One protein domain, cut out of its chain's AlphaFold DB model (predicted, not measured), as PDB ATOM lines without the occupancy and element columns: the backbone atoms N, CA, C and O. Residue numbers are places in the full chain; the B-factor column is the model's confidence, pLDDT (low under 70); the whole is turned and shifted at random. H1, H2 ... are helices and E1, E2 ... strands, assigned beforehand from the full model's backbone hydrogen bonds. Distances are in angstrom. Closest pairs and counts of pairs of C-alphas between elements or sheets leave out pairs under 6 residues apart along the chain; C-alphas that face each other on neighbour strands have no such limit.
ATOM      1  N   ILE A   3      22.082 -39.259  31.717       97.88
ATOM      2  CA  ILE A   3      21.856 -40.705  31.644       97.88
ATOM      3  C   ILE A   3      21.680 -41.244  33.064       97.88
ATOM      4  O   ILE A   3      22.580 -41.088  33.886       97.88
ATOM      5  N   ARG A   4      20.581 -41.954  33.323       98.06
ATOM      6  CA  ARG A   4      20.428 -42.899  34.439       98.06
ATOM      7  C   ARG A   4      20.501 -44.305  33.878       98.06
ATOM      8  O   ARG A   4      19.799 -44.604  32.914       98.06
ATOM      9  N   ARG A   5      21.308 -45.169  34.491       98.31
ATOM     10  CA  ARG A   5      21.333 -46.599  34.170       98.31
ATOM     11  C   ARG A   5      21.246 -47.454  35.413       98.31
ATOM     12  O   ARG A   5      21.906 -47.164  36.411       98.31
ATOM     13  N   VAL A   6      20.485 -48.533  35.287       98.50
ATOM     14  CA  VAL A   6      20.454 -49.661  36.215       98.50
ATOM     15  C   VAL A   6      20.854 -50.894  35.419       98.50
ATOM     16  O   VAL A   6      20.094 -51.357  34.570       98.50
ATOM     17  N   PHE A   7      22.061 -51.393  35.663       98.62
ATOM     18  CA  PHE A   7      22.508 -52.690  35.171       98.62
ATOM     19  C   PHE A   7      22.109 -53.764  36.167       98.62
ATOM     20  O   PHE A   7      22.352 -53.613  37.367       98.62
ATOM     21  N   TYR A   8      21.517 -54.842  35.673       98.62
ATOM     22  CA  TYR A   8      21.014 -55.934  36.495       98.62
ATOM     23  C   TYR A   8      21.238 -57.283  35.812       98.62
ATOM     24  O   TYR A   8      21.373 -57.370  34.588       98.62
ATOM     25  N   ASP A   9      21.291 -58.339  36.614       98.19
ATOM     26  CA  ASP A   9      21.304 -59.712  36.121       98.19
ATOM     27  C   ASP A   9      19.920 -60.039  35.523       98.19
ATOM     28  O   ASP A   9      18.926 -60.025  36.254       98.19
ATOM     29  N   PRO A  10      19.820 -60.340  34.215       97.25
ATOM     30  CA  PRO A  10      18.534 -60.589  33.567       97.25
ATOM     31  C   PRO A  10      17.818 -61.850  34.064       97.25
ATOM     32  O   PRO A  10      16.609 -61.961  33.880       97.25
ATOM     33  N   ALA A  11      18.530 -62.806  34.666       96.94
ATOM     34  CA  ALA A  11      17.942 -64.045  35.167       96.94
ATOM     35  C   ALA A  11      17.365 -63.892  36.579       96.94
ATOM     36  O   ALA A  11      16.396 -64.568  36.920       96.94
ATOM     37  N   THR A  12      17.973 -63.039  37.406       97.50
ATOM     38  CA  THR A  12      17.634 -62.926  38.835       97.50
ATOM     39  C   THR A  12      17.028 -61.584  39.223       97.50
ATOM     40  O   THR A  12      16.406 -61.490  40.277       97.50
ATOM     41  N   GLY A  13      17.209 -60.544  38.408       97.94
ATOM     42  CA  GLY A  13      16.777 -59.188  38.737       97.94
ATOM     43  C   GLY A  13      17.681 -58.462  39.738       97.94
ATOM     44  O   GLY A  13      17.388 -57.335  40.139       97.94
ATOM     45  N   VAL A  14      18.793 -59.073  40.157       98.19
ATOM     46  CA  VAL A  14      19.750 -58.445  41.076       98.19
ATOM     47  C   VAL A  14      20.393 -57.239  40.399       98.19
ATOM     48  O   VAL A  14      20.980 -57.369  39.324       98.19
ATOM     49  N   ALA A  15      20.319 -56.067  41.035       98.12
ATOM     50  CA  ALA A  15      21.033 -54.887  40.569       98.12
ATOM     51  C   ALA A  15      22.547 -55.074  40.755       98.12
ATOM     52  O   ALA A  15      23.021 -55.408  41.839       98.12
ATOM     53  N   LEU A  16      23.303 -54.847  39.685       98.06
ATOM     54  CA  LEU A  16      24.753 -55.030  39.626       98.06
ATOM     55  C   LEU A  16      25.483 -53.690  39.710       98.06
ATOM     56  O   LEU A  16      26.467 -53.555  40.433       98.06
ATOM     57  N   TYR A  17      24.999 -52.691  38.968       97.88
ATOM     58  CA  TYR A  17      25.602 -51.365  38.946       97.88
ATOM     59  C   TYR A  17      24.584 -50.294  38.576       97.88
ATOM     60  O   TYR A  17      23.853 -50.429  37.595       97.88
ATOM     61  N   ILE A  18      24.553 -49.207  39.341       97.75
ATOM     62  CA  ILE A  18      23.597 -48.116  39.156       97.75
ATOM     63  C   ILE A  18      24.352 -46.796  39.150       97.75
ATOM     64  O   ILE A  18      25.156 -46.537  40.041       97.75
ATOM     65  N   TYR A  19      24.072 -45.932  38.175       96.88
ATOM     66  CA  TYR A  19      24.652 -44.590  38.154       96.88
ATOM     67  C   TYR A  19      23.763 -43.563  37.465       96.88
ATOM     68  O   TYR A  19      22.833 -43.901  36.726       96.88
ATOM     69  N   THR A  20      24.053 -42.300  37.765       96.75
ATOM     70  CA  THR A  20      23.593 -41.133  37.011       96.75
ATOM     71  C   THR A  20      24.822 -40.411  36.489       96.75
ATOM     72  O   THR A  20      25.799 -40.239  37.214       96.75
ATOM     73  N   GLN A  21      24.775 -39.975  35.237       96.38
ATOM     74  CA  GLN A  21      25.758 -39.083  34.646       96.38
ATOM     75  C   GLN A  21      25.040 -37.855  34.095       96.38
ATOM     76  O   GLN A  21      24.065 -37.971  33.351       96.38
ATOM     77  N   GLN A  22      25.535 -36.669  34.439       96.56
ATOM     78  CA  GLN A  22      25.006 -35.406  33.941       96.56
ATOM     79  C   GLN A  22      26.154 -34.457  33.609       96.56
ATOM     80  O   GLN A  22      27.076 -34.290  34.401       96.56
ATOM     81  N   GLY A  23      26.093 -33.830  32.436       96.56
ATOM     82  CA  GLY A  23      27.123 -32.898  31.983       96.56
ATOM     83  C   GLY A  23      27.374 -32.969  30.484       96.56
ATOM     84  O   GLY A  23      26.501 -33.390  29.721       96.56
ATOM     85  N   ASP A  24      28.558 -32.530  30.075       96.56
ATOM     86  CA  ASP A  24      29.011 -32.557  28.686       96.56
ATOM     87  C   ASP A  24      29.808 -33.841  28.421       96.56
ATOM     88  O   ASP A  24      30.951 -33.981  28.853       96.56
ATOM     89  N   PHE A  25      29.152 -34.825  27.809       94.75
ATOM     90  CA  PHE A  25      29.724 -36.131  27.488       94.75
ATOM     91  C   PHE A  25      29.003 -36.741  26.282       94.75
ATOM     92  O   PHE A  25      27.852 -36.402  25.993       94.75
ATOM     93  N   GLU A  26      29.678 -37.658  25.591       95.00
ATOM     94  CA  GLU A  26      29.110 -38.393  24.460       95.00
ATOM     95  C   GLU A  26      28.330 -39.632  24.917       95.00
ATOM     96  O   GLU A  26      28.675 -40.286  25.903       95.00
ATOM     97  N   TYR A  27      27.281 -39.990  24.169       95.50
ATOM     98  CA  TYR A  27      26.518 -41.204  24.437       95.50
ATOM     99  C   TYR A  27      27.359 -42.458  24.175       95.50
ATOM    100  O   TYR A  27      27.732 -42.746  23.037       95.50
ATOM    101  N   THR A  28      27.551 -43.268  25.212       95.75
ATOM    102  CA  THR A  28      28.102 -44.624  25.094       95.75
ATOM    103  C   THR A  28      26.969 -45.626  25.196       95.75
ATOM    104  O   THR A  28      26.260 -45.593  26.195       95.75
ATOM    105  N   ARG A  29      26.820 -46.541  24.230       97.12
ATOM    106  CA  ARG A  29      25.809 -47.621  24.263       97.12
ATOM    107  C   ARG A  29      25.902 -48.450  25.551       97.12
ATOM    108  O   ARG A  29      27.004 -48.684  26.054       97.12
ATOM    109  N   SER A  30      24.763 -48.884  26.086       97.25
ATOM    110  CA  SER A  30      24.694 -49.558  27.388       97.25
ATOM    111  C   SER A  30      25.508 -50.853  27.426       97.25
ATOM    112  O   SER A  30      26.229 -51.065  28.393       97.25
ATOM    113  N   GLU A  31      25.509 -51.657  26.363       97.19
ATOM    114  CA  GLU A  31      26.280 -52.904  26.266       97.19
ATOM    115  C   GLU A  31      27.801 -52.679  26.261       97.19
ATOM    116  O   GLU A  31      28.558 -53.456  26.841       97.19
ATOM    117  N   VAL A  32      28.265 -51.576  25.662       97.69
ATOM    118  CA  VAL A  32      29.686 -51.201  25.685       97.69
ATOM    119  C   VAL A  32      30.073 -50.787  27.098       97.69
ATOM    120  O   VAL A  32      31.112 -51.205  27.604       97.69
ATOM    121  N   MET A  33      29.223 -49.991  27.750       97.38
ATOM    122  CA  MET A  33      29.451 -49.581  29.130       97.38
ATOM    123  C   MET A  33      29.450 -50.779  30.082       97.38
ATOM    124  O   MET A  33      30.374 -50.893  30.879       97.38
ATOM    125  N   ALA A  34      28.470 -51.681  29.967       97.81
ATOM    126  CA  ALA A  34      28.386 -52.933  30.717       97.81
ATOM    127  C   ALA A  34      29.696 -53.726  30.638       97.81
ATOM    128  O   ALA A  34      30.250 -54.100  31.669       97.81
ATOM    129  N   ALA A  35      30.241 -53.911  29.433       97.56
ATOM    130  CA  ALA A  35      31.519 -54.590  29.254       97.56
ATOM    131  C   ALA A  35      32.692 -53.849  29.925       97.56
ATOM    132  O   ALA A  35      33.529 -54.482  30.566       97.56
ATOM    133  N   LEU A  36      32.745 -52.513  29.827       96.62
ATOM    134  CA  LEU A  36      33.803 -51.694  30.441       96.62
ATOM    135  C   LEU A  36      33.818 -51.780  31.973       96.62
ATOM    136  O   LEU A  36      34.894 -51.753  32.567       96.62
ATOM    137  N   ILE A  37      32.648 -51.885  32.604       95.75
ATOM    138  CA  ILE A  37      32.515 -51.996  34.066       95.75
ATOM    139  C   ILE A  37      32.523 -53.452  34.569       95.75
ATOM    140  O   ILE A  37      32.396 -53.675  35.768       95.75
ATOM    141  N   GLY A  38      32.693 -54.434  33.676       97.50
ATOM    142  CA  GLY A  38      32.836 -55.853  34.027       97.50
ATOM    143  C   GLY A  38      31.534 -56.663  34.099       97.50
ATOM    144  O   GLY A  38      31.556 -57.783  34.601       97.50
ATOM    145  N   TYR A  39      30.421 -56.143  33.578       97.50
ATOM    146  CA  TYR A  39      29.098 -56.780  33.584       97.50
ATOM    147  C   TYR A  39      28.561 -57.030  32.166       97.50
ATOM    148  O   TYR A  39      27.434 -56.664  31.857       97.50
ATOM    149  N   SER A  40      29.360 -57.639  31.286       97.06
ATOM    150  CA  SER A  40      29.053 -57.795  29.849       97.06
ATOM    151  C   SER A  40      27.703 -58.448  29.521       97.06
ATOM    152  O   SER A  40      27.135 -58.143  28.476       97.06
ATOM    153  N   ASP A  41      27.193 -59.318  30.398       97.31
ATOM    154  CA  ASP A  41      25.923 -60.035  30.211       97.31
ATOM    155  C   ASP A  41      24.736 -59.369  30.934       97.31
ATOM    156  O   ASP A  41      23.630 -59.910  30.959       97.31
ATOM    157  N   ALA A  42      24.946 -58.201  31.550       98.12
ATOM    158  CA  ALA A  42      23.891 -57.492  32.261       98.12
ATOM    159  C   ALA A  42      22.872 -56.873  31.299       98.12
ATOM    160  O   ALA A  42      23.221 -56.243  30.297       98.12
ATOM    161  N   ALA A  43      21.598 -56.971  31.670       98.12
ATOM    162  CA  ALA A  43      20.557 -56.146  31.082       98.12
ATOM    163  C   ALA A  43      20.612 -54.729  31.672       98.12
ATOM    164  O   ALA A  43      21.216 -54.493  32.721       98.12
ATOM    165  N   CYS A  44      20.002 -53.766  30.980       98.25
ATOM    166  CA  CYS A  44      20.067 -52.360  31.357       98.25
ATOM    167  C   CYS A  44      18.704 -51.682  31.207       98.25
ATOM    168  O   CYS A  44      18.116 -51.711  30.126       98.25
ATOM    169  N   MET A  45      18.243 -51.027  32.274       98.25
ATOM    170  CA  MET A  45      17.210 -49.992  32.188       98.25
ATOM    171  C   MET A  45      17.894 -48.627  32.084       98.25
ATOM    172  O   MET A  45      18.795 -48.331  32.875       98.25
ATOM    173  N   GLU A  46      17.486 -47.808  31.116       98.00
ATOM    174  CA  GLU A  46      18.138 -46.537  30.790       98.00
ATOM    175  C   GLU A  46      17.132 -45.399  30.613       98.00
ATOM    176  O   GLU A  46      16.137 -45.538  29.903       98.00
ATOM    177  N   TRP A  47      17.463 -44.237  31.179       98.00
ATOM    178  CA  TRP A  47      16.758 -42.981  30.942       98.00
ATOM    179  C   TRP A  47      17.746 -41.919  30.464       98.00
ATOM    180  O   TRP A  47      18.728 -41.630  31.145       98.00
ATOM    181  N   THR A  48      17.481 -41.312  29.306       97.00
ATOM    182  CA  THR A  48      18.305 -40.230  28.722       97.00
ATOM    183  C   THR A  48      17.775 -38.826  29.041       97.00
ATOM    184  O   THR A  48      18.398 -37.810  28.724       97.00
ATOM    185  N   THR A  49      16.635 -38.765  29.724       96.19
ATOM    186  CA  THR A  49      16.052 -37.566  30.329       96.19
ATOM    187  C   THR A  49      15.678 -37.876  31.776       96.19
ATOM    188  O   THR A  49      15.257 -39.005  32.031       96.19
ATOM    189  N   PRO A  50      15.782 -36.916  32.711       96.31
ATOM    190  CA  PRO A  50      15.388 -37.151  34.095       96.31
ATOM    191  C   PRO A  50      13.912 -37.550  34.199       96.31
ATOM    192  O   PRO A  50      13.040 -36.831  33.707       96.31
ATOM    193  N   ASP A  51      13.644 -38.669  34.865       97.44
ATOM    194  CA  ASP A  51      12.305 -39.045  35.308       97.44
ATOM    195  C   ASP A  51      12.177 -38.677  36.789       97.44
ATOM    196  O   ASP A  51      12.795 -39.295  37.652       97.44
ATOM    197  N   PHE A  52      11.393 -37.641  37.090       95.12
ATOM    198  CA  PHE A  52      11.300 -37.106  38.449       95.12
ATOM    199  C   PHE A  52      10.810 -38.125  39.482       95.12
ATOM    200  O   PHE A  52      11.220 -38.044  40.638       95.12
ATOM    201  N   ALA A  53       9.948 -39.071  39.097       95.62
ATOM    202  CA  ALA A  53       9.449 -40.080  40.024       95.62
ATOM    203  C   ALA A  53      10.535 -41.113  40.345       95.62
ATOM    204  O   ALA A  53      10.725 -41.464  41.509       95.62
ATOM    205  N   ILE A  54      11.286 -41.547  39.329       96.06
ATOM    206  CA  ILE A  54      12.422 -42.456  39.505       96.06
ATOM    207  C   ILE A  54      13.534 -41.785  40.316       96.06
ATOM    208  O   ILE A  54      14.019 -42.369  41.282       96.06
ATOM    209  N   GLU A  55      13.891 -40.540  40.003       96.56
ATOM    210  CA  GLU A  55      14.948 -39.835  40.736       96.56
ATOM    211  C   GLU A  55      14.577 -39.596  42.204       96.56
ATOM    212  O   GLU A  55      15.425 -39.743  43.082       96.56
ATOM    213  N   ALA A  56      13.305 -39.305  42.498       95.12
ATOM    214  CA  ALA A  56      12.823 -39.207  43.874       95.12
ATOM    215  C   ALA A  56      12.877 -40.557  44.616       95.12
ATOM    216  O   ALA A  56      13.152 -40.592  45.817       95.12
ATOM    217  N   ALA A  57      12.653 -41.677  43.920       96.44
ATOM    218  CA  ALA A  57      12.790 -43.011  44.502       96.44
ATOM    219  C   ALA A  57      14.255 -43.357  44.828       96.44
ATOM    220  O   ALA A  57      14.524 -43.989  45.844       96.44
ATOM    221  N   PHE A  58      15.213 -42.873  44.032       96.75
ATOM    222  CA  PHE A  58      16.648 -43.016  44.308       96.75
ATOM    223  C   PHE A  58      17.183 -42.090  45.410       96.75
ATOM    224  O   PHE A  58      18.327 -42.261  45.827       96.75
ATOM    225  N   ALA A  59      16.404 -41.111  45.877       95.00
ATOM    226  CA  ALA A  59      16.882 -40.141  46.855       95.00
ATOM    227  C   ALA A  59      17.245 -40.804  48.196       95.00
ATOM    228  O   ALA A  59      16.434 -41.523  48.791       95.00
ATOM    229  N   GLU A  60      18.442 -40.490  48.694       93.38
ATOM    230  CA  GLU A  60      19.000 -40.970  49.971       93.38
ATOM    231  C   GLU A  60      18.372 -40.298  51.200       93.38
ATOM    232  O   GLU A  60      18.719 -40.612  52.336       93.38
ATOM    233  N   THR A  61      17.430 -39.383  50.987       94.38
ATOM    234  CA  THR A  61      16.629 -38.766  52.041       94.38
ATOM    235  C   THR A  61      15.151 -39.009  51.787       94.38
ATOM    236  O   THR A  61      14.705 -39.003  50.637       94.38
ATOM    237  N   ASP A  62      14.377 -39.210  52.849       90.62
ATOM    238  CA  ASP A  62      12.918 -39.227  52.765       90.62
ATOM    239  C   ASP A  62      12.324 -37.811  52.609       90.62
ATOM    240  O   ASP A  62      13.037 -36.813  52.473       90.62
ATOM    241  N   ALA A  63      10.990 -37.724  52.597       89.00
ATOM    242  CA  ALA A  63      10.268 -36.463  52.435       89.00
ATOM    243  C   ALA A  63      10.441 -35.490  53.618       89.00
ATOM    244  O   ALA A  63      10.231 -34.289  53.445       89.00
ATOM    245  N   ASP A  64      10.841 -35.993  54.787       90.56
ATOM    246  CA  ASP A  64      11.125 -35.204  55.987       90.56
ATOM    247  C   ASP A  64      12.612 -34.801  56.068       90.56
ATOM    248  O   ASP A  64      13.027 -34.125  57.011       90.56
ATOM    249  N   GLY A  65      13.422 -35.193  55.075       90.75
ATOM    250  CA  GLY A  65      14.853 -34.908  55.004       90.75
ATOM    251  C   GLY A  65      15.726 -35.863  55.820       90.75
ATOM    252  O   GLY A  65      16.913 -35.585  55.990       90.75
ATOM    253  N   LYS A  66      15.182 -36.979  56.323       91.31
ATOM    254  CA  LYS A  66      15.956 -37.971  57.080       91.31
ATOM    255  C   LYS A  66      16.690 -38.916  56.146       91.31
ATOM    256  O   LYS A  66      16.130 -39.366  55.145       91.31
ATOM    257  N   ALA A  67      17.927 -39.245  56.499       93.56
ATOM    258  CA  ALA A  67      18.738 -40.185  55.740       93.56
ATOM    259  C   ALA A  67      18.113 -41.591  55.726       93.56
ATOM    260  O   ALA A  67      17.627 -42.101  56.738       93.56
ATOM    261  N   ARG A  68      18.173 -42.242  54.567       95.00
ATOM    262  CA  ARG A  68      17.731 -43.620  54.357       95.00
ATOM    263  C   ARG A  68      18.667 -44.337  53.396       95.00
ATOM    264  O   ARG A  68      19.189 -43.750  52.452       95.00
ATOM    265  N   ARG A  69      18.830 -45.638  53.595       95.31
ATOM    266  CA  ARG A  69      19.404 -46.528  52.592       95.31
ATOM    267  C   ARG A  69      18.309 -46.910  51.599       95.31
ATOM    268  O   ARG A  69      17.197 -47.261  51.993       95.31
ATOM    269  N   VAL A  70      18.646 -46.851  50.315       97.06
ATOM    270  CA  VAL A  70      17.785 -47.289  49.212       97.06
ATOM    271  C   VAL A  70      18.378 -48.567  48.631       97.06
ATOM    272  O   VAL A  70      19.446 -48.539  48.022       97.06
ATOM    273  N   ASN A  71      17.698 -49.691  48.830       96.75
ATOM    274  CA  ASN A  71      18.033 -50.954  48.184       96.75
ATOM    275  C   ASN A  71      17.210 -51.069  46.900       96.75
ATOM    276  O   ASN A  71      15.998 -50.852  46.907       96.75
ATOM    277  N   VAL A  72      17.878 -51.380  45.792       97.94
ATOM    278  CA  VAL A  72      17.258 -51.405  44.465       97.94
ATOM    279  C   VAL A  72      17.435 -52.779  43.848       97.94
ATOM    280  O   VAL A  72      18.534 -53.332  43.838       97.94
ATOM    281  N   SER A  73      16.350 -53.311  43.310       98.19
ATOM    282  CA  SER A  73      16.326 -54.542  42.526       98.19
ATOM    283  C   SER A  73      15.383 -54.378  41.336       98.19
ATOM    284  O   SER A  73      14.713 -53.351  41.185       98.19
ATOM    285  N   VAL A  74      15.366 -55.362  40.445       98.50
ATOM    286  CA  VAL A  74      14.502 -55.379  39.266       98.50
ATOM    287  C   VAL A  74      13.606 -56.608  39.335       98.50
ATOM    288  O   VAL A  74      14.086 -57.733  39.407       98.50
ATOM    289  N   ASP A  75      12.294 -56.410  39.286       98.06
ATOM    290  CA  ASP A  75      11.352 -57.492  39.032       98.06
ATOM    291  C   ASP A  75      11.474 -57.927  37.572       98.06
ATOM    292  O   ASP A  75      11.196 -57.140  36.666       98.06
ATOM    293  N   VAL A  76      11.884 -59.174  37.352       97.44
ATOM    294  CA  VAL A  76      11.990 -59.804  36.026       97.44
ATOM    295  C   VAL A  76      10.955 -60.917  35.823       97.44
ATOM    296  O   VAL A  76      11.046 -61.680  34.867       97.44
ATOM    297  N   SER A  77       9.977 -61.048  36.727       96.06
ATOM    298  CA  SER A  77       8.959 -62.106  36.667       96.06
ATOM    299  C   SER A  77       7.841 -61.840  35.652       96.06
ATOM    300  O   SER A  77       7.153 -62.776  35.242       96.06
ATOM    301  N   GLY A  78       7.651 -60.577  35.256       91.44
ATOM    302  CA  GLY A  78       6.662 -60.148  34.268       91.44
ATOM    303  C   GLY A  78       7.235 -59.953  32.861       91.44
ATOM    304  O   GLY A  78       8.430 -60.108  32.627       91.44
ATOM    305  N   ASP A  79       6.366 -59.558  31.927       89.12
ATOM    306  CA  ASP A  79       6.748 -59.319  30.524       89.12
ATOM    307  C   ASP A  79       7.687 -58.112  30.353       89.12
ATOM    308  O   ASP A  79       8.499 -58.077  29.429       89.12
ATOM    309  N   GLU A  80       7.578 -57.119  31.240       93.38
ATOM    310  CA  GLU A  80       8.422 -55.925  31.245       93.38
ATOM    311  C   GLU A  80       9.099 -55.764  32.614       93.38
ATOM    312  O   GLU A  80       8.393 -55.753  33.630       93.38
ATOM    313  N   PRO A  81      10.439 -55.621  32.659       96.44
ATOM    314  CA  PRO A  81      11.174 -55.426  33.902       96.44
ATOM    315  C   PRO A  81      10.763 -54.153  34.648       96.44
ATOM    316  O   PRO A  81      10.542 -53.106  34.034       96.44
ATOM    317  N   ARG A  82      10.693 -54.210  35.984       97.38
ATOM    318  CA  ARG A  82      10.287 -53.067  36.826       97.38
ATOM    319  C   ARG A  82      11.236 -52.856  37.989       97.38
ATOM    320  O   ARG A  82      11.597 -53.812  38.661       97.38
ATOM    321  N   LEU A  83      11.589 -51.606  38.278       98.06
ATOM    322  CA  LEU A  83      12.376 -51.296  39.473       98.06
ATOM    323  C   LEU A  83      11.552 -51.527  40.743       98.06
ATOM    324  O   LEU A  83      10.418 -51.058  40.857       98.06
ATOM    325  N   ILE A  84      12.162 -52.209  41.706       98.06
ATOM    326  CA  ILE A  84      11.698 -52.328  43.084       98.06
ATOM    327  C   ILE A  84      12.637 -51.498  43.955       98.06
ATOM    328  O   ILE A  84      13.861 -51.586  43.835       98.06
ATOM    329  N   PHE A  85      12.046 -50.704  44.845       97.94
ATOM    330  CA  PHE A  85      12.763 -49.905  45.827       97.94
ATOM    331  C   PHE A  85      12.353 -50.338  47.229       97.94
ATOM    332  O   PHE A  85      11.169 -50.310  47.572       97.94
ATOM    333  N   GLU A  86      13.340 -50.688  48.041       97.56
ATOM    334  CA  GLU A  86      13.177 -50.968  49.461       97.56
ATOM    335  C   GLU A  86      13.959 -49.929  50.264       97.56
ATOM    336  O   GLU A  86      15.117 -49.630  49.969       97.56
ATOM    337  N   TYR A  87      13.317 -49.367  51.285       96.56
ATOM    338  CA  TYR A  87      13.866 -48.265  52.066       96.56
ATOM    339  C   TYR A  87      14.137 -48.710  53.496       96.56
ATOM    340  O   TYR A  87      13.261 -49.267  54.156       96.56
ATOM    341  N   GLU A  88      15.333 -48.412  53.983       94.88
ATOM    342  CA  GLU A  88      15.758 -48.680  55.353       94.88
ATOM    343  C   GLU A  88      16.195 -47.362  56.000       94.88
ATOM    344  O   GLU A  88      16.979 -46.610  55.421       94.88
ATOM    345  N   ALA A  89      15.679 -47.059  57.192       92.62
ATOM    346  CA  ALA A  89      16.124 -45.889  57.942       92.62
ATOM    347  C   ALA A  89      17.579 -46.083  58.384       92.62
ATOM    348  O   ALA A  89      17.937 -47.140  58.899       92.62
ATOM    349  N   ILE A  90      18.410 -45.058  58.203       89.38
ATOM    350  CA  ILE A  90      19.747 -45.048  58.794       89.38
ATOM    351  C   ILE A  90      19.590 -44.416  60.170       89.38
ATOM    352  O   ILE A  90      19.224 -43.247  60.273       89.38
TER     353      ILE A  90
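AT A GLANCE: This is residues 3 to 90 of the 113 residues of an uncharacterized protein of Clostridia bacterium (UniProt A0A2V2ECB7). What shape do these atoms make? A sheet of three strands, E2, E1 and E3, is partly face to face with a long two-stranded hairpin, E4 and E5, whose strands cross those of the sheet; short helix H1 covers the sheet's other face, and short helix H2 sits beside E5. How is it made up? The printed part has 88 residues, with named elements in the order E1, E2, H1, E3, H2, E4, E5; both sheets are antiparallel and the class is mixed, helices and strands. How large is it? It is compact, with a radius of gyration of the C-alphas of 13.8 A and spans of 39 by 36 by 23 A.

HOW THE PARTS SIT: How does the first sheet form? E1, residues 3 to 8, is the inner strand, antiparallel to E2, residues 15 to 22, with which it forms a hairpin where N 5 and O 19 are 3.0 A apart, and to E3, residues 43 to 47, where N 6 and O 45 are 3.0 A apart. Where is the first helix? H1, residues 30 to 36, is on this sheet at a height of 10.0 A, only just over E1 and E3 with 3 C-alphas on each, and only just slantwise to the strands, at 59 degrees to E1 on the local plane; its closest C-alphas to E3 are Ser 30 and Cys 44, 6.7 A. E2, H1 and E3 make a split strand-helix-strand unit, two strands running the same way with E1 between them, and its crossover is right-handed. What follows? H2, residues 52 to 57, is only just not on that sheet, with 4 pairs of C-alphas within 10 A, and comes closest to E5, residues 82 to 89, at the C-alphas of Ala 57 and Phe 85, 7.0 A; in H1 and H2 every O i to N i+4 pair is within hydrogen-bond range. E4, residues 68 to 75, and E5 form an antiparallel hairpin, with N 71 and O 86 2.8 A apart. How do the sheets meet? They form a sandwich, two sheets face to face, with strands at 76 degrees; the closest C-alphas of E2 and E4 are Ala 15 and Ser 73, 5.1 A, while E3 is apart from E4 and E5.

IN THESE COORDINATES: Where do the elements begin and end? E1 begins at C-alpha 3, (21.856, -40.705, 31.644), and E5 ends at C-alpha 89, (16.124, -45.889, 57.942). Which are longest? From first to last C-alpha E5 measures 23.1 A, E4 21.6 A and E2 21.0 A.

THE WHOLE: How far does it reach? The two C-alphas farthest apart are those of Val 32 and Asp 64, 39.0 A. Is anything missing or uncertain? The printed part has no cut, no link is long, and the link from E3 to H2 is tight; mean pLDDT of the printed part is 96.3, and no printed residue is under 70.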